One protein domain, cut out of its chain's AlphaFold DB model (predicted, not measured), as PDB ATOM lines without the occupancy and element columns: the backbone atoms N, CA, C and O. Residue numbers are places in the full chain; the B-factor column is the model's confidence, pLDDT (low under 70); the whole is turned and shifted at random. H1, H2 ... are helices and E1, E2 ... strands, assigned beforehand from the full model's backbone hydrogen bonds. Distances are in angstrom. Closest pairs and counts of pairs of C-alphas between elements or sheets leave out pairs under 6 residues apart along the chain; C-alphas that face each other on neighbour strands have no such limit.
ATOM      1  N   ILE A   4     125.811  60.991  76.156       91.81
ATOM      2  CA  ILE A   4     126.000  60.369  77.473       91.81
ATOM      3  C   ILE A   4     127.043  61.146  78.286       91.81
ATOM      4  O   ILE A   4     126.790  61.484  79.440       91.81
ATOM      5  N   GLU A   5     128.191  61.476  77.688       93.25
ATOM      6  CA  GLU A   5     129.239  62.257  78.360       93.25
ATOM      7  C   GLU A   5     128.746  63.658  78.744       93.25
ATOM      8  O   GLU A   5     129.029  64.120  79.846       93.25
ATOM      9  N   LYS A   6     127.962  64.317  77.880       93.00
ATOM     10  CA  LYS A   6     127.376  65.638  78.174       93.00
ATOM     11  C   LYS A   6     126.375  65.584  79.330       93.00
ATOM     12  O   LYS A   6     126.379  66.469  80.184       93.00
ATOM     13  N   ASN A   7     125.535  64.551  79.378       93.94
ATOM     14  CA  ASN A   7     124.574  64.352  80.464       93.94
ATOM     15  C   ASN A   7     125.286  64.118  81.804       93.94
ATOM     16  O   ASN A   7     124.939  64.740  82.809       93.94
ATOM     17  N   TRP A   8     126.346  63.305  81.811       94.44
ATOM     18  CA  TRP A   8     127.195  63.149  82.992       94.44
ATOM     19  C   TRP A   8     127.901  64.450  83.384       94.44
ATOM     20  O   TRP A   8     127.943  64.763  84.568       94.44
ATOM     21  N   GLU A   9     128.400  65.247  82.436       93.31
ATOM     22  CA  GLU A   9     129.010  66.553  82.733       93.31
ATOM     23  C   GLU A   9     128.006  67.520  83.381       93.31
ATOM     24  O   GLU A   9     128.327  68.185  84.369       93.31
ATOM     25  N   LYS A  10     126.777  67.586  82.855       92.75
ATOM     26  CA  LYS A  10     125.695  68.391  83.436       92.75
ATOM     27  C   LYS A  10     125.388  67.956  84.867       92.75
ATOM     28  O   LYS A  10     125.351  68.806  85.753       92.75
ATOM     29  N   PHE A  11     125.225  66.653  85.090       94.38
ATOM     30  CA  PHE A  11     124.867  66.106  86.396       94.38
ATOM     31  C   PHE A  11     125.998  66.215  87.434       94.38
ATOM     32  O   PHE A  11     125.755  66.582  88.581       94.38
ATOM     33  N   LEU A  12     127.240  65.907  87.047       95.50
ATOM     34  CA  LEU A  12     128.395  65.872  87.955       95.50
ATOM     35  C   LEU A  12     128.987  67.261  88.232       95.50
ATOM     36  O   LEU A  12     129.754  67.427  89.182       95.50
ATOM     37  N   SER A  13     128.637  68.277  87.438       95.75
ATOM     38  CA  SER A  13     129.013  69.660  87.721       95.75
ATOM     39  C   SER A  13     128.226  70.190  88.918       95.75
ATOM     40  O   SER A  13     127.077  70.612  88.796       95.75
ATOM     41  N   ALA A  14     128.872  70.231  90.087       95.00
ATOM     42  CA  ALA A  14     128.260  70.722  91.322       95.00
ATOM     43  C   ALA A  14     127.678  72.140  91.182       95.00
ATOM     44  O   ALA A  14     126.654  72.440  91.790       95.00
ATOM     45  N   LYS A  15     128.314  73.002  90.377       93.62
ATOM     46  CA  LYS A  15     127.810  74.348  90.081       93.62
ATOM     47  C   LYS A  15     126.495  74.281  89.294       93.62
ATOM     48  O   LYS A  15     125.486  74.770  89.791       93.62
ATOM     49  N   ARG A  16     126.488  73.612  88.133       91.44
ATOM     50  CA  ARG A  16     125.296  73.509  87.268       91.44
ATOM     51  C   ARG A  16     124.138  72.808  87.968       91.44
ATOM     52  O   ARG A  16     123.002  73.255  87.881       91.44
ATOM     53  N   LEU A  17     124.428  71.736  88.706       94.12
ATOM     54  CA  LEU A  17     123.422  71.015  89.476       94.12
ATOM     55  C   LEU A  17     122.740  71.933  90.501       94.12
ATOM     56  O   LEU A  17     121.514  71.955  90.579       94.12
ATOM     57  N   LYS A  18     123.520  72.714  91.261       94.62
ATOM     58  CA  LYS A  18     122.979  73.676  92.235       94.62
ATOM     59  C   LYS A  18     122.170  74.780  91.555       94.62
ATOM     60  O   LYS A  18     121.056  75.043  91.991       94.62
ATOM     61  N   GLU A  19     122.695  75.377  90.488       92.94
ATOM     62  CA  GLU A  19     122.008  76.430  89.722       92.94
ATOM     63  C   GLU A  19     120.661  75.942  89.173       92.94
ATOM     64  O   GLU A  19     119.647  76.628  89.323       92.94
ATOM     65  N   ASN A  20     120.611  74.725  88.622       93.75
ATOM     66  CA  ASN A  20     119.376  74.138  88.108       93.75
ATOM     67  C   ASN A  20     118.377  73.841  89.230       93.75
ATOM     68  O   ASN A  20     117.202  74.179  89.104       93.75
ATOM     69  N   LEU A  21     118.823  73.256  90.346       95.62
ATOM     70  CA  LEU A  21     117.945  73.001  91.494       95.62
ATOM     71  C   LEU A  21     117.354  74.302  92.055       95.62
ATOM     72  O   LEU A  21     116.145  74.370  92.288       95.62
ATOM     73  N   ILE A  22     118.181  75.339  92.219       96.12
ATOM     74  CA  ILE A  22     117.744  76.661  92.686       96.12
ATOM     75  C   ILE A  22     116.726  77.246  91.706       96.12
ATOM     76  O   ILE A  22     115.612  77.566  92.114       96.12
ATOM     77  N   SER A  23     117.039  77.296  90.412       95.56
ATOM     78  CA  SER A  23     116.150  77.876  89.394       95.56
ATOM     79  C   SER A  23     114.794  77.162  89.320       95.56
ATOM     80  O   SER A  23     113.746  77.807  89.287       95.56
ATOM     81  N   ILE A  24     114.783  75.825  89.373       97.25
ATOM     82  CA  ILE A  24     113.542  75.036  89.372       97.25
ATOM     83  C   ILE A  24     112.731  75.293  90.650       97.25
ATOM     84  O   ILE A  24     111.513  75.472  90.587       97.25
ATOM     85  N   SER A  25     113.390  75.352  91.811       97.31
ATOM     86  CA  SER A  25     112.715  75.658  93.078       97.31
ATOM     87  C   SER A  25     112.113  77.066  93.105       97.31
ATOM     88  O   SER A  25     110.996  77.231  93.600       97.31
ATOM     89  N   LEU A  26     112.786  78.056  92.511       97.69
ATOM     90  CA  LEU A  26     112.280  79.422  92.355       97.69
ATOM     91  C   LEU A  26     111.035  79.454  91.466       97.69
ATOM     92  O   LEU A  26     110.026  80.059  91.840       97.69
ATOM     93  N   PHE A  27     111.069  78.746  90.334       98.19
ATOM     94  CA  PHE A  27     109.921  78.635  89.436       98.19
ATOM     95  C   PHE A  27     108.711  78.004  90.143       98.19
ATOM     96  O   PHE A  27     107.613  78.562  90.129       98.19
ATOM     97  N   ILE A  28     108.904  76.855  90.802       98.12
ATOM     98  CA  ILE A  28     107.824  76.137  91.501       98.12
ATOM     99  C   ILE A  28     107.263  76.981  92.649       98.12
ATOM    100  O   ILE A  28     106.043  77.078  92.797       98.12
ATOM    101  N   THR A  29     108.134  77.623  93.432       97.62
ATOM    102  CA  THR A  29     107.734  78.525  94.523       97.62
ATOM    103  C   THR A  29     106.871  79.664  93.995       97.62
ATOM    104  O   THR A  29     105.773  79.892  94.500       97.62
ATOM    105  N   THR A  30     107.319  80.330  92.930       97.75
ATOM    106  CA  THR A  30     106.578  81.433  92.303       97.75
ATOM    107  C   THR A  30     105.223  80.966  91.776       97.75
ATOM    108  O   THR A  30     104.220  81.650  91.970       97.75
ATOM    109  N   PHE A  31     105.157  79.773  91.179       98.50
ATOM    110  CA  PHE A  31     103.904  79.205  90.681       98.50
ATOM    111  C   PHE A  31     102.889  78.969  91.804       98.50
ATOM    112  O   PHE A  31     101.708  79.293  91.659       98.50
ATOM    113  N   GLU A  32     103.313  78.386  92.928       97.81
ATOM    114  CA  GLU A  32     102.400  78.126  94.045       97.81
ATOM    115  C   GLU A  32     102.003  79.419  94.778       97.81
ATOM    116  O   GLU A  32     100.844  79.539  95.186       97.81
ATOM    117  N   LEU A  33     102.898  80.414  94.865       96.88
ATOM    118  CA  LEU A  33     102.564  81.761  95.351       96.88
ATOM    119  C   LEU A  33     101.498  82.425  94.474       96.88
ATOM    120  O   LEU A  33     100.467  82.856  94.995       96.88
ATOM    121  N   PHE A  34     101.701  82.433  93.152       98.25
ATOM    122  CA  PHE A  34     100.728  82.932  92.179       98.25
ATOM    123  C   PHE A  34      99.373  82.256  92.370       98.25
ATOM    124  O   PHE A  34      98.363  82.914  92.609       98.25
ATOM    125  N   LYS A  35      99.347  80.920  92.350       98.06
ATOM    126  CA  LYS A  35      98.114  80.144  92.503       98.06
ATOM    127  C   LYS A  35      97.366  80.498  93.782       98.06
ATOM    128  O   LYS A  35      96.151  80.669  93.734       98.06
ATOM    129  N   LYS A  36      98.066  80.594  94.915       97.12
ATOM    130  CA  LYS A  36      97.449  80.973  96.188       97.12
ATOM    131  C   LYS A  36      96.833  82.368  96.095       97.12
ATOM    132  O   LYS A  36      95.648  82.530  96.373       97.12
ATOM    133  N   ARG A  37      97.611  83.350  95.641       96.25
ATOM    134  CA  ARG A  37      97.195  84.754  95.591       96.25
ATOM    135  C   ARG A  37      95.996  84.978  94.668       96.25
ATOM    136  O   ARG A  37      95.032  85.613  95.081       96.25
ATOM    137  N   ILE A  38      96.015  84.388  93.474       97.19
ATOM    138  CA  ILE A  38      94.921  84.486  92.495       97.19
ATOM    139  C   ILE A  38      93.634  83.818  92.990       97.19
ATOM    140  O   ILE A  38      92.540  84.275  92.672       97.19
ATOM    141  N   ILE A  39      93.736  82.750  93.784       97.88
ATOM    142  CA  ILE A  39      92.565  82.109  94.396       97.88
ATOM    143  C   ILE A  39      92.024  82.934  95.568       97.88
ATOM    144  O   ILE A  39      90.813  82.976  95.773       97.88
ATOM    145  N   ASP A  40      92.895  83.568  96.350       96.12
ATOM    146  CA  ASP A  40      92.487  84.283  97.559       96.12
ATOM    147  C   ASP A  40      91.903  85.672  97.266       96.12
ATOM    148  O   ASP A  40      90.999  86.097  97.977       96.12
ATOM    149  N   MET A  41      92.330  86.357  96.200       96.25
ATOM    150  CA  MET A  41      91.803  87.685  95.848       96.25
ATOM    151  C   MET A  41      90.277  87.711  95.634       96.25
ATOM    152  O   MET A  41      89.611  88.483  96.320       96.25
ATOM    153  N   PRO A  42      89.666  86.852  94.794       96.38
ATOM    154  CA  PRO A  42      88.210  86.838  94.669       96.38
ATOM    155  C   PRO A  42      87.514  86.500  95.993       96.38
ATOM    156  O   PRO A  42      86.483  87.075  96.298       96.38
ATOM    157  N   LYS A  43      88.084  85.636  96.844       95.06
ATOM    158  CA  LYS A  43      87.494  85.375  98.171       95.06
ATOM    159  C   LYS A  43      87.437  86.639  99.025       95.06
ATOM    160  O   LYS A  43      86.434  86.862  99.691       95.06
ATOM    161  N   VAL A  44      88.497  87.452  98.988       93.38
ATOM    162  CA  VAL A  44      88.537  88.756  99.666       93.38
ATOM    163  C   VAL A  44      87.481  89.698  99.089       93.38
ATOM    164  O   VAL A  44      86.830  90.390  99.860       93.38
ATOM    165  N   PHE A  45      87.264  89.692  97.770       94.12
ATOM    166  CA  PHE A  45      86.210  90.494  97.135       94.12
ATOM    167  C   PHE A  45      84.819  90.171  97.696       94.12
ATOM    168  O   PHE A  45      84.067  91.073  98.038       94.12
ATOM    169  N   PHE A  46      84.497  88.882  97.814       94.44
ATOM    170  CA  PHE A  46      83.198  88.401  98.294       94.44
ATOM    171  C   PHE A  46      83.153  88.220  99.819       94.44
ATOM    172  O   PHE A  46      82.383  87.407 100.321       94.44
ATOM    173  N   THR A  47      84.011  88.911 100.568       91.62
ATOM    174  CA  THR A  47      83.970  88.920 102.035       91.62
ATOM    175  C   THR A  47      83.188  90.143 102.504       91.62
ATOM    176  O   THR A  47      83.630  91.268 102.284       91.62
ATOM    177  N   ASP A  48      82.050  89.934 103.162       84.31
ATOM    178  CA  ASP A  48      81.102  90.992 103.545       84.31
ATOM    179  C   ASP A  48      80.744  91.012 105.042       84.31
ATOM    180  O   ASP A  48      80.298  92.045 105.548       84.31
ATOM    181  N   GLU A  49      81.003  89.931 105.786       84.06
ATOM    182  CA  GLU A  49      80.627  89.810 107.200       84.06
ATOM    183  C   GLU A  49      81.780  89.364 108.113       84.06
ATOM    184  O   GLU A  49      82.747  88.733 107.684       84.06
ATOM    185  N   PHE A  50      81.667  89.672 109.411       86.88
ATOM    186  CA  PHE A  50      82.603  89.226 110.448       86.88
ATOM    187  C   PHE A  50      81.876  88.436 111.542       86.88
ATOM    188  O   PHE A  50      80.999  88.959 112.231       86.88
ATOM    189  N   ASP A  51      82.298  87.191 111.745       89.06
ATOM    190  CA  ASP A  51      81.869  86.315 112.832       89.06
ATOM    191  C   ASP A  51      82.949  86.260 113.923       89.06
ATOM    192  O   ASP A  51      84.145  86.183 113.642       89.06
ATOM    193  N   LYS A  52      82.543  86.305 115.195       84.75
ATOM    194  CA  LYS A  52      83.486  86.382 116.324       84.75
ATOM    195  C   LYS A  52      84.335  85.121 116.512       84.75
ATOM    196  O   LYS A  52      85.449  85.239 117.015       84.75
ATOM    197  N   ASP A  53      83.832  83.955 116.115       88.31
ATOM    198  CA  ASP A  53      84.501  82.662 116.295       88.31
ATOM    199  C   ASP A  53      85.224  82.208 115.017       88.31
ATOM    200  O   ASP A  53      86.234  81.505 115.079       88.31
ATOM    201  N   LYS A  54      84.713  82.607 113.848       80.12
ATOM    202  CA  LYS A  54      85.202  82.182 112.526       80.12
ATOM    203  C   LYS A  54      85.977  83.266 111.776       80.12
ATOM    204  O   LYS A  54      86.645  82.950 110.794       80.12
ATOM    205  N   GLY A  55      85.924  84.512 112.242       87.44
ATOM    206  CA  GLY A  55      86.520  85.669 111.586       87.44
ATOM    207  C   GLY A  55      85.701  86.147 110.388       87.44
ATOM    208  O   GLY A  55      84.480  86.009 110.349       87.44
ATOM    209  N   TRP A  56      86.383  86.729 109.405       86.44
ATOM    210  CA  TRP A  56      85.769  87.201 108.166       86.44
ATOM    211  C   TRP A  56      85.107  86.059 107.381       86.44
ATOM    212  O   TRP A  56      85.733  85.026 107.125       86.44
ATOM    213  N   LEU A  57      83.848  86.252 106.995       90.50
ATOM    214  CA  LEU A  57      83.035  85.286 106.269       90.50
ATOM    215  C   LEU A  57      82.908  85.682 104.799       90.50
ATOM    216  O   LEU A  57      82.671  86.837 104.462       90.50
ATOM    217  N   ILE A  58      83.053  84.683 103.930       91.62
ATOM    218  CA  ILE A  58      82.844  84.830 102.490       91.62
ATOM    219  C   ILE A  58      81.367  84.574 102.195       91.62
ATOM    220  O   ILE A  58      80.850  83.510 102.560       91.62
ATOM    221  N   ASN A  59      80.740  85.471 101.443       94.00
ATOM    222  CA  ASN A  59      79.442  85.274 100.824       94.00
ATOM    223  C   ASN A  59      79.523  84.146  99.786       94.00
ATOM    224  O   ASN A  59      79.880  84.335  98.621       94.00
ATOM    225  N   GLN A  60      79.247  82.920 100.237       93.00
ATOM    226  CA  GLN A  60      79.379  81.722  99.407       93.00
ATOM    227  C   GLN A  60      78.399  81.705  98.237       93.00
ATOM    228  O   GLN A  60      78.698  81.088  97.218       93.00
ATOM    229  N   GLU A  61      77.238  82.346  98.371       93.81
ATOM    230  CA  GLU A  61      76.239  82.365  97.309       93.81
ATOM    231  C   GLU A  61      76.730  83.196  96.121       93.81
ATOM    232  O   GLU A  61      76.734  82.700  94.991       93.81
ATOM    233  N   GLU A  62      77.206  84.416  96.375       95.06
ATOM    234  CA  GLU A  62      77.762  85.293  95.341       95.06
ATOM    235  C   GLU A  62      79.081  84.749  94.794       95.06
ATOM    236  O   GLU A  62      79.230  84.601  93.583       95.06
ATOM    237  N   TYR A  63      79.997  84.315  95.665       96.38
ATOM    238  CA  TYR A  63      81.262  83.719  95.233       96.38
ATOM    239  C   TYR A  63      81.050  82.483  94.340       96.38
ATOM    240  O   TYR A  63      81.768  82.283  93.354       96.38
ATOM    241  N   ALA A  64      80.053  81.645  94.643       96.25
ATOM    242  CA  ALA A  64      79.745  80.482  93.821       96.25
ATOM    243  C   ALA A  64      79.148  80.862  92.461       96.25
ATOM    244  O   ALA A  64      79.545  80.284  91.442       96.25
ATOM    245  N   LYS A  65      78.213  81.819  92.447       96.75
ATOM    246  CA  LYS A  65      77.538  82.307  91.236       96.75
ATOM    247  C   LYS A  65      78.487  83.044  90.301       96.75
ATOM    248  O   LYS A  65      78.412  82.833  89.094       96.75
ATOM    249  N   ASP A  66      79.405  83.828  90.850       96.62
ATOM    250  CA  ASP A  66      80.263  84.695  90.053       96.62
ATOM    251  C   ASP A  66      81.595  84.034  89.725       96.62
ATOM    252  O   ASP A  66      82.063  84.161  88.597       96.62
ATOM    253  N   VAL A  67      82.205  83.286  90.650       98.00
ATOM    254  CA  VAL A  67      83.547  82.706  90.458       98.00
ATOM    255  C   VAL A  67      83.477  81.206  90.199       98.00
ATOM    256  O   VAL A  67      83.906  80.744  89.141       98.00
ATOM    257  N   LEU A  68      82.940  80.417  91.137       97.75
ATOM    258  CA  LEU A  68      83.080  78.950  91.097       97.75
ATOM    259  C   LEU A  68      82.373  78.296  89.904       97.75
ATOM    260  O   LEU A  68      82.837  77.266  89.412       97.75
ATOM    261  N   VAL A  69      81.291  78.893  89.399       97.81
ATOM    262  CA  VAL A  69      80.578  78.387  88.216       97.81
ATOM    263  C   VAL A  69      81.456  78.378  86.957       97.81
ATOM    264  O   VAL A  69      81.227  77.575  86.051       97.81
ATOM    265  N   LYS A  70      82.490  79.231  86.895       97.69
ATOM    266  CA  LYS A  70      83.319  79.415  85.695       97.69
ATOM    267  C   LYS A  70      84.216  78.218  85.391       97.69
ATOM    268  O   LYS A  70      84.611  78.020  84.245       97.69
ATOM    269  N   SER A  71      84.592  77.433  86.402       97.94
ATOM    270  CA  SER A  71      85.464  76.267  86.230       97.94
ATOM    271  C   SER A  71      85.512  75.402  87.491       97.94
ATOM    272  O   SER A  71      85.586  75.903  88.606       97.94
ATOM    273  N   LYS A  72      85.623  74.078  87.311       97.25
ATOM    274  CA  LYS A  72      85.887  73.131  88.414       97.25
ATOM    275  C   LYS A  72      87.239  73.362  89.093       97.25
ATOM    276  O   LYS A  72      87.444  72.977  90.240       97.25
ATOM    277  N   SER A  73      88.197  73.926  88.363       97.88
ATOM    278  CA  SER A  73      89.509  74.268  88.895       97.88
ATOM    279  C   SER A  73      89.486  75.693  89.430       97.88
ATOM    280  O   SER A  73      89.326  76.622  88.640       97.88
ATOM    281  N   LEU A  74      89.700  75.850  90.743       97.81
ATOM    282  CA  LEU A  74      89.662  77.145  91.437       97.81
ATOM    283  C   LEU A  74      90.561  78.199  90.784       97.81
ATOM    284  O   LEU A  74      90.135  79.327  90.599       97.81
ATOM    285  N   ILE A  75      91.774  77.824  90.370       98.19
ATOM    286  CA  ILE A  75      92.678  78.764  89.700       98.19
ATOM    287  C   ILE A  75      92.103  79.276  88.375       98.19
ATOM    288  O   ILE A  75      92.153  80.470  88.116       98.19
ATOM    289  N   TYR A  76      91.503  78.407  87.557       98.56
ATOM    290  CA  TYR A  76      90.875  78.840  86.306       98.56
ATOM    291  C   TYR A  76      89.579  79.602  86.556       98.56
ATOM    292  O   TYR A  76      89.289  80.532  85.820       98.56
ATOM    293  N   ALA A  77      88.822  79.239  87.593       98.62
ATOM    294  CA  ALA A  77      87.637  79.983  87.998       98.62
ATOM    295  C   ALA A  77      88.010  81.439  88.325       98.62
ATOM    296  O   ALA A  77      87.436  82.363  87.753       98.62
ATOM    297  N   SER A  78      89.061  81.633  89.126       98.62
ATOM    298  CA  SER A  78      89.627  82.951  89.419       98.62
ATOM    299  C   SER A  78      90.179  83.660  88.178       98.62
ATOM    300  O   SER A  78      89.885  84.832  87.977       98.62
ATOM    301  N   LEU A  79      90.945  82.982  87.316       98.69
ATOM    302  CA  LEU A  79      91.483  83.595  86.091       98.69
ATOM    303  C   LEU A  79      90.370  84.040  85.133       98.69
ATOM    304  O   LEU A  79      90.448  85.125  84.564       98.69
ATOM    305  N   PHE A  80      89.317  83.239  84.966       98.75
ATOM    306  CA  PHE A  80      88.171  83.633  84.151       98.75
ATOM    307  C   PHE A  80      87.393  84.788  84.777       98.75
ATOM    308  O   PHE A  80      86.940  85.662  84.045       98.75
ATOM    309  N   TRP A  81      87.294  84.842  86.105       98.56
ATOM    310  CA  TRP A  81      86.716  85.988  86.804       98.56
ATOM    311  C   TRP A  81      87.528  87.267  86.568       98.56
ATOM    312  O   TRP A  81      86.976  88.263  86.113       98.56
ATOM    313  N   PHE A  82      88.855  87.218  86.717       98.56
ATOM    314  CA  PHE A  82      89.729  88.349  86.377       98.56
ATOM    315  C   PHE A  82      89.647  88.755  84.901       98.56
ATOM    316  O   PHE A  82      89.710  89.942  84.583       98.56
ATOM    317  N   LYS A  83      89.480  87.793  83.989       98.56
ATOM    318  CA  LYS A  83      89.269  88.076  82.565       98.56
ATOM    319  C   LYS A  83      87.946  88.804  82.315       98.56
ATOM    320  O   LYS A  83      87.921  89.741  81.526       98.56
ATOM    321  N   GLU A  84      86.854  88.385  82.955       98.25
ATOM    322  CA  GLU A  84      85.549  89.052  82.826       98.25
ATOM    323  C   GLU A  84      85.577  90.492  83.345       98.25
ATOM    324  O   GLU A  84      84.942  91.363  82.757       98.25
ATOM    325  N   LEU A  85      86.377  90.756  84.378       96.94
ATOM    326  CA  LEU A  85      86.629  92.103  84.896       96.94
ATOM    327  C   LEU A  85      87.598  92.930  84.028       96.94
ATOM    328  O   LEU A  85      87.877  94.085  84.341       96.94
ATOM    329  N   GLY A  86      88.135  92.356  82.948       97.00
ATOM    330  CA  GLY A  86      89.076  93.026  82.049       97.00
ATOM    331  C   GLY A  86      90.498  93.172  82.600       97.00
ATOM    332  O   GLY A  86      91.299  93.896  82.014       97.00
ATOM    333  N   ALA A  87      90.843  92.488  83.696       96.94
ATOM    334  CA  ALA A  87      92.187  92.524  84.278       96.94
ATOM    335  C   ALA A  87      93.227  91.809  83.402       96.94
ATOM    336  O   ALA A  87      94.392  92.201  83.327       96.94
ATOM    337  N   ILE A  88      92.793  90.738  82.737       98.25
ATOM    338  CA  ILE A  88      93.602  89.911  81.843       98.25
ATOM    339  C   ILE A  88      92.797  89.512  80.608       98.25
ATOM    340  O   ILE A  88      91.574  89.621  80.564       98.25
ATOM    341  N   GLU A  89      93.488  89.008  79.598       98.31
ATOM    342  CA  GLU A  89      92.912  88.596  78.326       98.31
ATOM    343  C   GLU A  89      93.059  87.084  78.109       98.31
ATOM    344  O   GLU A  89      93.789  86.386  78.811       98.31
ATOM    345  N   GLN A  90      92.404  86.549  77.074       98.19
ATOM    346  CA  GLN A  90      92.496  85.118  76.763       98.19
ATOM    347  C   GLN A  90      93.937  84.658  76.479       98.19
ATOM    348  O   GLN A  90      94.293  83.539  76.845       98.19
ATOM    349  N   ARG A  91      94.768  85.522  75.875       98.19
ATOM    350  CA  ARG A  91      96.193  85.241  75.635       98.19
ATOM    351  C   ARG A  91      96.967  84.974  76.926       98.19
ATOM    352  O   ARG A  91      97.824  84.101  76.938       98.19
ATOM    353  N   ASP A  92      96.627  85.671  78.007       98.56
ATOM    354  CA  ASP A  92      97.286  85.510  79.303       98.56
ATOM    355  C   ASP A  92      96.958  84.138  79.907       98.56
ATOM    356  O   ASP A  92      97.825  83.455  80.446       98.56
ATOM    357  N   ILE A  93      95.711  83.684  79.742       98.56
ATOM    358  CA  ILE A  93      95.281  82.344  80.165       98.56
ATOM    359  C   ILE A  93      95.974  81.261  79.327       98.56
ATOM    360  O   ILE A  93      96.410  80.250  79.872       98.56
ATOM    361  N   SER A  94      96.132  81.475  78.018       98.44
ATOM    362  CA  SER A  94      96.876  80.549  77.154       98.44
ATOM    363  C   SER A  94      98.356  80.454  77.537       98.44
ATOM    364  O   SER A  94      98.886  79.344  77.607       98.44
ATOM    365  N   LYS A  95      99.007  81.578  77.874       98.31
ATOM    366  CA  LYS A  95     100.356  81.575  78.468       98.31
ATOM    367  C   LYS A  95     100.376  80.792  79.782       98.31
ATOM    368  O   LYS A  95     101.237  79.940  79.988       98.31
ATOM    369  N   PHE A  96      99.387  81.004  80.651       98.69
ATOM    370  CA  PHE A  96      99.276  80.260  81.906       98.69
ATOM    371  C   PHE A  96      99.154  78.740  81.698       98.69
ATOM    372  O   PHE A  96      99.750  77.969  82.455       98.69
ATOM    373  N   ASP A  97      98.448  78.282  80.662       98.62
ATOM    374  CA  ASP A  97      98.383  76.855  80.325       98.62
ATOM    375  C   ASP A  97      99.763  76.278  79.984       98.62
ATOM    376  O   ASP A  97     100.097  75.165  80.404       98.62
ATOM    377  N   GLU A  98     100.582  77.028  79.250       98.62
ATOM    378  CA  GLU A  98     101.961  76.657  78.928       98.62
ATOM    379  C   GLU A  98     102.861  76.631  80.164       98.62
ATOM    380  O   GLU A  98     103.584  75.652  80.375       98.62
ATOM    381  N   ILE A  99     102.759  77.651  81.018       98.75
ATOM    382  CA  ILE A  99     103.459  77.729  82.307       98.75
ATOM    383  C   ILE A  99     103.100  76.520  83.171       98.75
ATOM    384  O   ILE A  99     103.977  75.843  83.704       98.75
ATOM    385  N   LYS A 100     101.807  76.205  83.294       98.56
ATOM    386  CA  LYS A 100     101.322  75.072  84.087       98.56
ATOM    387  C   LYS A 100     101.821  73.739  83.532       98.56
ATOM    388  O   LYS A 100     102.207  72.874  84.319       98.56
ATOM    389  N   ARG A 101     101.829  73.556  82.206       98.56
ATOM    390  CA  ARG A 101     102.399  72.353  81.572       98.56
ATOM    391  C   ARG A 101     103.879  72.207  81.904       98.56
ATOM    392  O   ARG A 101     104.285  71.129  82.330       98.56
ATOM    393  N   HIS A 102     104.650  73.283  81.776       98.44
ATOM    394  CA  HIS A 102     106.071  73.265  82.108       98.44
ATOM    395  C   HIS A 102     106.306  72.995  83.595       98.44
ATOM    396  O   HIS A 102     107.103  72.129  83.932       98.44
ATOM    397  N   ARG A 103     105.532  73.623  84.492       98.19
ATOM    398  CA  ARG A 103     105.566  73.324  85.931       98.19
ATOM    399  C   ARG A 103     105.376  71.838  86.199       98.19
ATOM    400  O   ARG A 103     106.113  71.255  86.988       98.19
ATOM    401  N   ASN A 104     104.352  71.240  85.595       98.06
ATOM    402  CA  ASN A 104     104.057  69.826  85.791       98.06
ATOM    403  C   ASN A 104     105.225  68.956  85.311       98.06
ATOM    404  O   ASN A 104     105.604  68.027  86.016       98.06
ATOM    405  N   ASP A 105     105.825  69.283  84.165       97.69
ATOM    406  CA  ASP A 105     107.014  68.588  83.660       97.69
ATOM    407  C   ASP A 105     108.203  68.725  84.627       97.69
ATOM    408  O   ASP A 105     108.807  67.721  84.992       97.69
ATOM    409  N   LEU A 106     108.474  69.928  85.151       97.19
ATOM    410  CA  LEU A 106     109.522  70.162  86.155       97.19
ATOM    411  C   LEU A 106     109.333  69.308  87.414       97.19
ATOM    412  O   LEU A 106     110.296  68.760  87.940       97.19
ATOM    413  N   VAL A 107     108.098  69.201  87.913       95.88
ATOM    414  CA  VAL A 107     107.796  68.443  89.137       95.88
ATOM    415  C   VAL A 107     107.863  66.937  88.891       95.88
ATOM    416  O   VAL A 107     108.404  66.206  89.718       95.88
ATOM    417  N   HIS A 108     107.315  66.458  87.775       96.62
ATOM    418  CA  HIS A 108     107.235  65.024  87.495       96.62
ATOM    419  C   HIS A 108     108.534  64.445  86.927       96.62
ATOM    420  O   HIS A 108     108.826  63.281  87.178       96.62
ATOM    421  N   ASN A 109     109.330  65.255  86.224       96.19
ATOM    422  CA  ASN A 109     110.555  64.834  85.545       96.19
ATOM    423  C   ASN A 109     111.799  65.583  86.054       96.19
ATOM    424  O   ASN A 109     112.782  65.711  85.327       96.19
ATOM    425  N   LEU A 110     111.790  66.052  87.310       94.75
ATOM    426  CA  LEU A 110     112.867  66.846  87.924       94.75
ATOM    427  C   LEU A 110     114.269  66.279  87.666       94.75
ATOM    428  O   LEU A 110     115.184  67.021  87.312       94.75
ATOM    429  N   PHE A 111     114.437  64.962  87.832       94.38
ATOM    430  CA  PHE A 111     115.730  64.308  87.633       94.38
ATOM    431  C   PHE A 111     116.253  64.490  86.203       94.38
ATOM    432  O   PHE A 111     117.448  64.700  86.003       94.38
ATOM    433  N   GLU A 112     115.376  64.475  85.201       94.94
ATOM    434  CA  GLU A 112     115.770  64.710  83.814       94.94
ATOM    435  C   GLU A 112     116.201  66.163  83.593       94.94
ATOM    436  O   GLU A 112     117.188  66.398  82.907       94.94
ATOM    437  N   PHE A 113     115.553  67.146  84.224       95.44
ATOM    438  CA  PHE A 113     115.960  68.554  84.109       95.44
ATOM    439  C   PHE A 113     117.351  68.839  84.691       95.44
ATOM    440  O   PHE A 113     118.045  69.746  84.230       95.44
ATOM    441  N   ILE A 114     117.800  68.054  85.673       94.94
ATOM    442  CA  ILE A 114     119.141  68.201  86.262       94.94
ATOM    443  C   ILE A 114     120.204  67.301  85.618       94.94
ATOM    444  O   ILE A 114     121.389  67.566  85.794       94.94
ATOM    445  N   SER A 115     119.820  66.261  84.870       93.31
ATOM    446  CA  SER A 115     120.761  65.268  84.317       93.31
ATOM    447  C   SER A 115     120.795  65.195  82.787       93.31
ATOM    448  O   SER A 115     121.786  64.734  82.227       93.31
ATOM    449  N   ASN A 116     119.761  65.669  82.091       93.88
ATOM    450  CA  ASN A 116     119.660  65.626  80.635       93.88
ATOM    451  C   ASN A 116     119.934  67.009  80.031       93.88
ATOM    452  O   ASN A 116     119.229  67.974  80.315       93.88
ATOM    453  N   THR A 117     120.938  67.109  79.163       91.00
ATOM    454  CA  THR A 117     121.313  68.357  78.468       91.00
ATOM    455  C   THR A 117     120.282  68.856  77.458       91.00
ATOM    456  O   THR A 117     120.364  69.998  77.023       91.00
ATOM    457  N   GLN A 118     119.293  68.036  77.105       92.19
ATOM    458  CA  GLN A 118     118.186  68.422  76.224       92.19
ATOM    459  C   GLN A 118     116.978  68.995  76.977       92.19
ATOM    460  O   GLN A 118     116.026  69.446  76.344       92.19
ATOM    461  N   LYS A 119     116.989  68.962  78.316       93.38
ATOM    462  CA  LYS A 119     115.928  69.524  79.154       93.38
ATOM    463  C   LYS A 119     116.481  70.635  80.023       93.38
ATOM    464  O   LYS A 119     117.372  70.395  80.829       93.38
ATOM    465  N   GLU A 120     115.915  71.825  79.900       93.69
ATOM    466  CA  GLU A 120     116.254  72.981  80.725       93.69
ATOM    467  C   GLU A 120     114.982  73.687  81.184       93.69
ATOM    468  O   GLU A 120     113.924  73.558  80.560       93.69
ATOM    469  N   LEU A 121     115.096  74.430  82.285       95.38
ATOM    470  CA  LEU A 121     114.054  75.358  82.700       95.38
ATOM    471  C   LEU A 121     113.795  76.357  81.568       95.38
ATOM    472  O   LEU A 121     114.722  76.972  81.041       95.38
ATOM    473  N   ASP A 122     112.529  76.541  81.226       97.12
ATOM    474  CA  ASP A 122     112.115  77.546  80.264       97.12
ATOM    475  C   ASP A 122     111.979  78.896  80.978       97.12
ATOM    476  O   ASP A 122     111.017  79.149  81.711       97.12
ATOM    477  N   VAL A 123     112.991  79.745  80.797       95.25
ATOM    478  CA  VAL A 123     113.071  81.061  81.441       95.25
ATOM    479  C   VAL A 123     111.962  81.992  80.952       95.25
ATOM    480  O   VAL A 123     111.421  82.743  81.758       95.25
ATOM    481  N   GLU A 124     111.545  81.898  79.688       97.75
ATOM    482  CA  GLU A 124     110.458  82.728  79.151       97.75
ATOM    483  C   GLU A 124     109.143  82.426  79.869       97.75
ATOM    484  O   GLU A 124     108.432  83.337  80.286       97.75
ATOM    485  N   LYS A 125     108.862  81.147  80.155       98.31
ATOM    486  CA  LYS A 125     107.699  80.770  80.978       98.31
ATOM    487  C   LYS A 125     107.802  81.291  82.407       98.31
ATOM    488  O   LYS A 125     106.777  81.530  83.047       98.31
ATOM    489  N   PHE A 126     109.014  81.437  82.939       97.56
ATOM    490  CA  PHE A 126     109.193  82.016  84.266       97.56
ATOM    491  C   PHE A 126     108.864  83.512  84.259       97.56
ATOM    492  O   PHE A 126     108.131  83.983  85.129       97.56
ATOM    493  N   LEU A 127     109.352  84.235  83.250       96.75
ATOM    494  CA  LEU A 127     109.059  85.652  83.054       96.75
ATOM    495  C   LEU A 127     107.565  85.880  82.802       96.75
ATOM    496  O   LEU A 127     106.963  86.689  83.501       96.75
ATOM    497  N   ASP A 128     106.937  85.093  81.925       98.31
ATOM    498  CA  ASP A 128     105.494  85.158  81.659       98.31
ATOM    499  C   ASP A 128     104.658  84.951  82.936       98.31
ATOM    500  O   ASP A 128     103.627  85.602  83.127       98.31
ATOM    501  N   LEU A 129     105.087  84.053  83.832       98.44
ATOM    502  CA  LEU A 129     104.422  83.835  85.118       98.44
ATOM    503  C   LEU A 129     104.516  85.078  86.009       98.44
ATOM    504  O   LEU A 129     103.512  85.476  86.600       98.44
ATOM    505  N   ILE A 130     105.701  85.684  86.108       96.94
ATOM    506  CA  ILE A 130     105.925  86.900  86.899       96.94
ATOM    507  C   ILE A 130     105.121  88.068  86.314       96.94
ATOM    508  O   ILE A 130     104.439  88.770  87.059       96.94
ATOM    509  N   GLU A 131     105.140  88.247  84.994       96.25
ATOM    510  CA  GLU A 131     104.373  89.282  84.297       96.25
ATOM    511  C   GLU A 131     102.873  89.139  84.546       96.25
ATOM    512  O   GLU A 131     102.215  90.112  84.919       96.25
ATOM    513  N   LEU A 132     102.331  87.926  84.403       97.94
ATOM    514  CA  LEU A 132     100.922  87.655  84.678       97.94
ATOM    515  C   LEU A 132     100.571  87.936  86.141       97.94
ATOM    516  O   LEU A 132      99.515  88.506  86.428       97.94
ATOM    517  N   PHE A 133     101.456  87.560  87.064       96.81
ATOM    518  CA  PHE A 133     101.262  87.801  88.486       96.81
ATOM    519  C   PHE A 133     101.169  89.301  88.786       96.81
ATOM    520  O   PHE A 133     100.184  89.764  89.365       96.81
ATOM    521  N   ILE A 134     102.152  90.072  88.320       95.31
ATOM    522  CA  ILE A 134     102.208  91.524  88.513       95.31
ATOM    523  C   ILE A 134     101.012  92.202  87.840       95.31
ATOM    524  O   ILE A 134     100.399  93.082  88.439       95.31
ATOM    525  N   LYS A 135     100.640  91.782  86.626       95.62
ATOM    526  CA  LYS A 135      99.503  92.343  85.884       95.62
ATOM    527  C   LYS A 135      98.201  92.244  86.679       95.62
ATOM    528  O   LYS A 135      97.506  93.249  86.823       95.62
ATOM    529  N   ILE A 136      97.893  91.064  87.223       97.00
ATOM    530  CA  ILE A 136      96.668  90.862  88.009       97.00
ATOM    531  C   ILE A 136      96.719  91.661  89.313       97.00
ATOM    532  O   ILE A 136      95.748  92.337  89.647       97.00
ATOM    533  N   GLU A 137      97.840  91.639  90.039       94.94
ATOM    534  CA  GLU A 137      97.941  92.374  91.304       94.94
ATOM    535  C   GLU A 137      97.860  93.890  91.124       94.94
ATOM    536  O   GLU A 137      97.195  94.559  91.910       94.94
ATOM    537  N   LYS A 138      98.495  94.444  90.089       93.38
ATOM    538  CA  LYS A 138      98.395  95.877  89.797       93.38
ATOM    539  C   LYS A 138      96.962  96.278  89.475       93.38
ATOM    540  O   LYS A 138      96.481  97.288  89.989       93.38
ATOM    541  N   TRP A 139      96.271  95.479  88.656       93.88
ATOM    542  CA  TRP A 139      94.860  95.713  88.368       93.88
ATOM    543  C   TRP A 139      94.025  95.679  89.651       93.88
ATOM    544  O   TRP A 139      93.215  96.578  89.868       93.88
ATOM    545  N   TRP A 140      94.264  94.696  90.521       94.00
ATOM    546  CA  TRP A 140      93.579  94.558  91.804       94.00
ATOM    547  C   TRP A 140      93.790  95.771  92.717       94.00
ATOM    548  O   TRP A 140      92.824  96.329  93.228       94.00
ATOM    549  N   ILE A 141      95.030  96.237  92.879       90.31
ATOM    550  CA  ILE A 141      95.339  97.406  93.716       90.31
ATOM    551  C   ILE A 141      94.564  98.637  93.235       90.31
ATOM    552  O   ILE A 141      93.940  99.332  94.031       90.31
ATOM    553  N   ILE A 142      94.574  98.896  91.927       87.50
ATOM    554  CA  ILE A 142      93.978 100.112  91.362       87.50
ATOM    555  C   ILE A 142      92.453 100.054  91.360       87.50
ATOM    556  O   ILE A 142      91.811 101.039  91.706       87.50
ATOM    557  N   ASN A 143      91.868  98.923  90.967       89.31
ATOM    558  CA  ASN A 143      90.422  98.832  90.742       89.31
ATOM    559  C   ASN A 143      89.647  98.370  91.979       89.31
ATOM    560  O   ASN A 143      88.442  98.590  92.050       89.31
ATOM    561  N   PHE A 144      90.313  97.727  92.941       90.38
ATOM    562  CA  PHE A 144      89.682  97.260  94.172       90.38
ATOM    563  C   PHE A 144      90.233  97.987  95.400       90.38
ATOM    564  O   PHE A 144      89.484  98.702  96.064       90.38
ATOM    565  N   GLU A 145      91.531  97.864  95.699       88.00
ATOM    566  CA  GLU A 145      92.084  98.381  96.966       88.00
ATOM    567  C   GLU A 145      91.997  99.913  97.072       88.00
ATOM    568  O   GLU A 145      91.688 100.439  98.142       88.00
ATOM    569  N   CYS A 146      92.201 100.636  95.967       85.88
ATOM    570  CA  CYS A 146      92.072 102.095  95.946       85.88
ATOM    571  C   CYS A 146      90.623 102.577  96.098       85.88
ATOM    572  O   CYS A 146      90.405 103.651  96.651       85.88
ATOM    573  N   GLU A 147      89.626 101.806  95.651       83.62
ATOM    574  CA  GLU A 147      88.214 102.193  95.793       83.62
ATOM    575  C   GLU A 147      87.715 102.033  97.232       83.62
ATOM    576  O   GLU A 147      86.908 102.842  97.701       83.62
ATOM    577  N   ILE A 148      88.220 101.031  97.955       82.31
ATOM    578  CA  ILE A 148      87.811 100.754  99.341       82.31
ATOM    579  C   ILE A 148      88.655 101.490 100.390       82.31
ATOM    580  O   ILE A 148      88.260 101.542 101.553       82.31
ATOM    581  N   ASN A 149      89.799 102.072 100.007       79.94
ATOM    582  CA  ASN A 149      90.668 102.828 100.907       79.94
ATOM    583  C   ASN A 149      90.601 104.344 100.614       79.94
ATOM    584  O   ASN A 149      91.179 104.802  99.624       79.94
ATOM    585  N   PRO A 150      89.974 105.153 101.494       73.62
ATOM    586  CA  PRO A 150      89.856 106.600 101.311       73.62
ATOM    587  C   PRO A 150      91.187 107.346 101.136       73.62
ATOM    588  O   PRO A 150      91.223 108.360 100.439       73.62
ATOM    589  N   GLU A 151      92.280 106.873 101.743       74.69
ATOM    590  CA  GLU A 151      93.601 107.509 101.619       74.69
ATOM    591  C   GLU A 151      94.201 107.303 100.226       74.69
ATOM    592  O   GLU A 151      94.750 108.235  99.641       74.69
ATOM    593  N   LEU A 152      94.030 106.103  99.661       72.06
ATOM    594  CA  LEU A 152      94.471 105.784  98.302       72.06
ATOM    595  C   LEU A 152      93.575 106.452  97.254       72.06
ATOM    596  O   LEU A 152      94.077 107.004  96.277       72.06
ATOM    597  N   ARG A 153      92.258 106.485  97.489       66.94
ATOM    598  CA  ARG A 153      91.263 107.074  96.578       66.94
ATOM    599  C   ARG A 153      91.498 108.555  96.279       66.94
ATOM    600  O   ARG A 153      91.199 109.032  95.186       66.94
ATOM    601  N   ASN A 154      92.019 109.298  97.254       66.38
ATOM    602  CA  ASN A 154      92.301 110.727  97.110       66.38
ATOM    603  C   ASN A 154      93.594 111.013  96.326       66.38
ATOM    604  O   ASN A 154      93.820 112.155  95.919       66.38
ATOM    605  N   ASN A 155      94.420 109.996  96.070       66.31
ATOM    606  CA  ASN A 155      95.645 110.120  95.293       66.31
ATOM    607  C   ASN A 155      95.361 109.917  93.793       66.31
ATOM    608  O   ASN A 155      95.533 108.834  93.237       66.31
ATOM    609  N   LYS A 156      94.914 110.990  93.125       58.25
ATOM    610  CA  LYS A 156      94.555 111.003  91.690       58.25
ATOM    611  C   LYS A 156      95.736 110.802  90.723       58.25
ATOM    612  O   LYS A 156      95.517 110.801  89.515       58.25
ATOM    613  N   GLU A 157      96.963 110.654  91.222       62.06
ATOM    614  CA  GLU A 157      98.185 110.569  90.410       62.06
ATOM    615  C   GLU A 157      98.849 109.185  90.426       62.06
ATOM    616  O   GLU A 157      99.933 109.032  89.865       62.06
ATOM    617  N   LEU A 158      98.221 108.161  91.017       65.06
ATOM    618  CA  LEU A 158      98.764 106.799  91.016       65.06
ATOM    619  C   LEU A 158      98.905 106.263  89.582       65.06
ATOM    620  O   LEU A 158      97.945 105.801  88.963       65.06
ATOM    621  N   LYS A 159     100.129 106.307  89.051       67.31
ATOM    622  CA  LYS A 159     100.463 105.694  87.765       67.31
ATOM    623  C   LYS A 159     100.691 104.202  87.961       67.31
ATOM    624  O   LYS A 159     101.503 103.798  88.790       67.31
ATOM    625  N   LEU A 160     100.033 103.388  87.136       65.38
ATOM    626  CA  LEU A 160     100.167 101.925  87.101       65.38
ATOM    627  C   LEU A 160     101.634 101.455  87.088       65.38
ATOM    628  O   LEU A 160     101.979 100.443  87.701       65.38
ATOM    629  N   ASP A 161     102.504 102.200  86.409       69.12
ATOM    630  CA  ASP A 161     103.917 101.859  86.248       69.12
ATOM    631  C   ASP A 161     104.746 102.083  87.521       69.12
ATOM    632  O   ASP A 161     105.750 101.403  87.719       69.12
ATOM    633  N   GLU A 162     104.297 102.964  88.416       75.69
ATOM    634  CA  GLU A 162     104.982 103.306  89.670       75.69
ATOM    635  C   GLU A 162     104.546 102.403  90.842       75.69
ATOM    636  O   GLU A 162     105.213 102.352  91.875       75.69
ATOM    637  N   VAL A 163     103.457 101.640  90.680       79.56
ATOM    638  CA  VAL A 163     102.974 100.691  91.695       79.56
ATOM    639  C   VAL A 163     103.892  99.469  91.759       79.56
ATOM    640  O   VAL A 163     104.021  98.725  90.782       79.56
ATOM    641  N   ILE A 164     104.473  99.225  92.935       85.31
ATOM    642  CA  ILE A 164     105.163  97.974  93.271       85.31
ATOM    643  C   ILE A 164     104.188  97.098  94.049       85.31
ATOM    644  O   ILE A 164     103.727  97.475  95.126       85.31
ATOM    645  N   THR A 165     103.870  95.924  93.509       89.25
ATOM    646  CA  THR A 165     102.936  95.010  94.174       89.25
ATOM    647  C   THR A 165     103.636  94.220  95.286       89.25
ATOM    648  O   THR A 165     104.850  93.988  95.209       89.25
ATOM    649  N   PRO A 166     102.907  93.754  96.319       87.00
ATOM    650  CA  PRO A 166     103.494  92.928  97.372       87.00
ATOM    651  C   PRO A 166     104.216  91.692  96.828       87.00
ATOM    652  O   PRO A 166     105.324  91.387  97.273       87.00
ATOM    653  N   SER A 167     103.641  91.014  95.827       89.88
ATOM    654  CA  SER A 167     104.285  89.840  95.236       89.88
ATOM    655  C   SER A 167     105.500  90.224  94.395       89.88
ATOM    656  O   SER A 167     106.500  89.516  94.444       89.88
ATOM    657  N   GLN A 168     105.489  91.364  93.693       91.88
ATOM    658  CA  GLN A 168     106.675  91.871  92.992       91.88
ATOM    659  C   GLN A 168     107.839  92.107  93.963       91.88
ATOM    660  O   GLN A 168     108.968  91.699  93.688       91.88
ATOM    661  N   TRP A 169     107.568  92.738  95.108       91.69
ATOM    662  CA  TRP A 169     108.582  92.983  96.130       91.69
ATOM    663  C   TRP A 169     109.092  91.678  96.754       91.69
ATOM    664  O   TRP A 169     110.301  91.469  96.849       91.69
ATOM    665  N   GLN A 170     108.183  90.763  97.108       92.38
ATOM    666  CA  GLN A 170     108.537  89.462  97.676       92.38
ATOM    667  C   GLN A 170     109.372  88.613  96.708       92.38
ATOM    668  O   GLN A 170     110.351  87.994  97.123       92.38
ATOM    669  N   LEU A 171     109.007  88.584  95.424       93.75
ATOM    670  CA  LEU A 171     109.746  87.846  94.400       93.75
ATOM    671  C   LEU A 171     111.117  88.462  94.146       93.75
ATOM    672  O   LEU A 171     112.084  87.718  94.019       93.75
ATOM    673  N   LYS A 172     111.226  89.795  94.137       92.94
ATOM    674  CA  LYS A 172     112.524  90.470  94.045       92.94
ATOM    675  C   LYS A 172     113.440  90.062  95.196       92.94
ATOM    676  O   LYS A 172     114.551  89.614  94.946       92.94
ATOM    677  N   LEU A 173     112.950  90.140  96.434       93.69
ATOM    678  CA  LEU A 173     113.712  89.735  97.616       93.69
ATOM    679  C   LEU A 173     114.173  88.271  97.519       93.69
ATOM    680  O   LEU A 173     115.334  87.962  97.775       93.69
ATOM    681  N   LEU A 174     113.267  87.374  97.118       94.06
ATOM    682  CA  LEU A 174     113.564  85.954  96.944       94.06
ATOM    683  C   LEU A 174     114.652  85.719  95.886       94.06
ATOM    684  O   LEU A 174     115.577  84.947  96.133       94.06
ATOM    685  N   LEU A 175     114.539  86.364  94.722       92.75
ATOM    686  CA  LEU A 175     115.500  86.237  93.626       92.75
ATOM    687  C   LEU A 175     116.861  86.818  94.005       92.75
ATOM    688  O   LEU A 175     117.877  86.183  93.728       92.75
ATOM    689  N   ASP A 176     116.887  87.976  94.662       93.50
ATOM    690  CA  ASP A 176     118.133  88.621  95.067       93.50
ATOM    691  C   ASP A 176     118.927  87.734  96.030       93.50
ATOM    692  O   ASP A 176     120.111  87.490  95.806       93.50
ATOM    693  N   ILE A 177     118.262  87.174  97.043       93.31
ATOM    694  CA  ILE A 177     118.898  86.279  98.019       93.31
ATOM    695  C   ILE A 177     119.319  84.961  97.358       93.31
ATOM    696  O   ILE A 177     120.460  84.524  97.496       93.31
ATOM    697  N   ALA A 178     118.415  84.303  96.627       92.69
ATOM    698  CA  ALA A 178     118.667  82.961  96.098       92.69
ATOM    699  C   ALA A 178     119.745  82.927  95.005       92.69
ATOM    700  O   ALA A 178     120.419  81.909  94.843       92.69
ATOM    701  N   LEU A 179     119.893  84.017  94.249       90.62
ATOM    702  CA  LEU A 179     120.872  84.134  93.167       90.62
ATOM    703  C   LEU A 179     122.139  84.892  93.585       90.62
ATOM    704  O   LEU A 179     123.066  84.993  92.785       90.62
ATOM    705  N   GLY A 180     122.201  85.400  94.822       89.12
ATOM    706  CA  GLY A 180     123.328  86.196  95.305       89.12
ATOM    707  C   GLY A 180     123.442  87.564  94.627       89.12
ATOM    708  O   GLY A 180     124.548  88.077  94.484       89.12
ATOM    709  N   ASN A 181     122.315  88.152  94.206       90.88
ATOM    710  CA  ASN A 181     122.257  89.519  93.670       90.88
ATOM    711  C   ASN A 181     122.092  90.576  94.777       90.88
ATOM    712  O   ASN A 181     121.822  91.742  94.483       90.88
ATOM    713  N   GLU A 182     122.207  90.183  96.047       90.69
ATOM    714  CA  GLU A 182     122.257  91.132  97.155       90.69
ATOM    715  C   GLU A 182     123.444  92.108  96.990       90.69
ATOM    716  O   GLU A 182     124.492  91.715  96.473       90.69
ATOM    717  N   PRO A 183     123.326  93.370  97.455       89.00
ATOM    718  CA  PRO A 183     124.446  94.315  97.445       89.00
ATOM    719  C   PRO A 183     125.687  93.795  98.186       89.00
ATOM    720  O   PRO A 183     126.816  94.041  97.769       89.00
ATOM    721  N   GLU A 184     125.455  93.079  99.285       91.06
ATOM    722  CA  GLU A 184     126.447  92.366 100.085       91.06
ATOM    723  C   GLU A 184     125.789  91.132 100.721       91.06
ATOM    724  O   GLU A 184     124.565  91.066 100.845       91.06
ATOM    725  N   GLU A 185     126.591  90.141 101.116       90.38
ATOM    726  CA  GLU A 185     126.078  88.908 101.720       90.38
ATOM    727  C   GLU A 185     125.261  89.222 102.984       90.38
ATOM    728  O   GLU A 185     125.735  89.914 103.889       90.38
ATOM    729  N   ASN A 186     124.040  88.683 103.065       90.62
ATOM    730  CA  ASN A 186     123.101  88.922 104.164       90.62
ATOM    731  C   ASN A 186     122.619  90.379 104.291       90.62
ATOM    732  O   ASN A 186     122.141  90.756 105.365       90.62
ATOM    733  N   PHE A 187     122.698  91.200 103.235       93.19
ATOM    734  CA  PHE A 187     122.253  92.600 103.250       93.19
ATOM    735  C   PHE A 187     120.851  92.762 103.858       93.19
ATOM    736  O   PHE A 187     120.661  93.510 104.823       93.19
ATOM    737  N   TYR A 188     119.867  92.016 103.345       90.56
ATOM    738  CA  TYR A 188     118.482  92.133 103.810       90.56
ATOM    739  C   TYR A 188     118.307  91.646 105.255       90.56
ATOM    740  O   TYR A 188     117.553  92.238 106.031       90.56
ATOM    741  N   PHE A 189     119.026  90.588 105.638       90.56
ATOM    742  CA  PHE A 189     118.993  90.039 106.994       90.56
ATOM    743  C   PHE A 189     119.597  91.011 108.014       90.56
ATOM    744  O   PHE A 189     118.967  91.311 109.030       90.56
ATOM    745  N   ASN A 190     120.781  91.551 107.724       93.50
ATOM    746  CA  ASN A 190     121.473  92.506 108.587       93.50
ATOM    747  C   ASN A 190     120.629  93.768 108.790       93.50
ATOM    748  O   ASN A 190     120.457  94.225 109.922       93.50
ATOM    749  N   TYR A 191     120.029  94.288 107.713       91.62
ATOM    750  CA  TYR A 191     119.116  95.424 107.798       91.62
ATOM    751  C   TYR A 191     117.917  95.124 108.711       91.62
ATOM    752  O   TYR A 191     117.573  95.935 109.572       91.62
ATOM    753  N   PHE A 192     117.299  93.951 108.572       90.94
ATOM    754  CA  PHE A 192     116.162  93.546 109.400       90.94
ATOM    755  C   PHE A 192     116.513  93.417 110.889       90.94
ATOM    756  O   PHE A 192     115.745  93.869 111.739       90.94
ATOM    757  N   ILE A 193     117.662  92.820 111.219       94.31
ATOM    758  CA  ILE A 193     118.116  92.675 112.610       94.31
ATOM    759  C   ILE A 193     118.403  94.041 113.237       94.31
ATOM    760  O   ILE A 193     117.911  94.319 114.329       94.31
ATOM    761  N   ASN A 194     119.123  94.917 112.535       91.62
ATOM    762  CA  ASN A 194     119.508  96.226 113.065       91.62
ATOM    763  C   ASN A 194     118.297  97.135 113.335       91.62
ATOM    764  O   ASN A 194     118.289  97.871 114.319       91.62
ATOM    765  N   ASN A 195     117.247  97.042 112.515       85.75
ATOM    766  CA  ASN A 195     116.017  97.821 112.694       85.75
ATOM    767  C   ASN A 195     115.019  97.196 113.687       85.75
ATOM    768  O   ASN A 195     114.034  97.834 114.036       85.75
ATOM    769  N   LYS A 196     115.253  95.965 114.161       75.69
ATOM    770  CA  LYS A 196     114.462  95.343 115.241       75.69
ATOM    771  C   LYS A 196     114.899  95.769 116.641       75.69
ATOM    772  O   LYS A 196     114.171  95.527 117.600       75.69
ATOM    773  N   SER A 197     116.110  96.307 116.770       57.41
ATOM    774  CA  SER A 197     116.705  96.724 118.045       57.41
ATOM    775  C   SER A 197     116.517  98.217 118.349       57.41
ATOM    776  O   SER A 197     117.126  98.711 119.295       57.41
ATOM    777  N   SER A 198     115.700  98.917 117.554       50.59
ATOM    778  CA  SER A 198     115.265 100.311 117.753       50.59
ATOM    779  C   SER A 198     113.788 100.350 118.125       50.59
ATOM    780  O   SER A 198     113.420 101.219 118.943       50.59
TER     781      SER A 198
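AT A GLANCE: This is residues 4 to 198 of the 198 residues of an uncharacterized protein of Cricetibacter osteomyelitidis (UniProt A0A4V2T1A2). One long helix, H2, forms the spine of a helical body: H6, H5 and H4 pack on successive parts of it, and H7 runs alongside, with the shorter H9 touching H7. H1 turns off at one end of H2, the small strand hairpin E1 and E2 follows at its other end, and residues 190 to 198, of which 190 to 196 belong to H10, stick out. The printed part has 195 residues with ten named helices and two named strands, in the order H1, H2, E1, E2, then H3 to H10; the class is mostly helix, and the two-stranded sheet is antiparallel. The whole is loose, with a radius of gyration of the C-alphas of 20.3 A and spans of 61 by 49 by 39 A.

IN THESE COORDINATES: Find C-alpha 4 at (126.000, 60.369, 77.473), where H1 begins and runs to residue 12. H2, residues 14 to 45, goes 46.8 A to C-alpha 45 at (86.210, 90.494, 97.135). Next come E1, residues 47 to 51, E2, residues 55 to 58, H3, residues 60 to 66, and H4, residues 74 to 84. H5, residues 90 to 108, is 27.1 A long, and H6 is residues 110 to 115. H7, residues 123 to 148, is 36.7 A long, with a kink of 30 degrees near residue 141. H8 is residues 150 to 153, H9 is residues 166 to 179, and H10, residues 187 to 196, ends at C-alpha 196, (114.462, 95.343, 115.241).

HOW THE PARTS SIT: Start at H2, the hub, which touches six helices. It forms a bundle, helices side by side, with H7 and H9. H2 and H7 touch, closest at the C-alphas of Phe 34 and Phe 133, 6.1 A, at a shallow tilt of 27 degrees, the same way. H2 and H9 only just touch, with 3 pairs of C-alphas within 8 A, the closest being Ile 22 and Ala 178, 7.2 A. H5 touches H7, closest at the C-alphas of Ile 99 and Lys 125, 5.4 A, at a steep tilt of 53 degrees, opposite ways. H4 touches H2 at the C-alphas of Ile 75 and Ile 39, 5.8 A, and H6 touches H1 at those of Ser 115 and Phe 11, 4.7 A. H3 is close to H2 but not clearly touching, H8 and H7 touch only at the corner, and H10 is near H9. In the hairpin E1 and E2, N 51 and O 55 are within hydrogen-bond range at 2.8 A. Every O i to N i+4 pair is within range in H1, H3, H4, H5, H6, H9 and H10; H2 has 26 of 28, H7 has 20 of 22, and H8 is too short for such a pair.

THE WHOLE: The two C-alphas farthest apart are those of Glu 5 and Lys 52, 64.2 A. The printed part has no cut, and the link from H8 to H9, residues 154 to 165, is long. Look for pLDDT under 70 at residues 153 to 161 and 197 to 198; the mean of the printed part is 92.0.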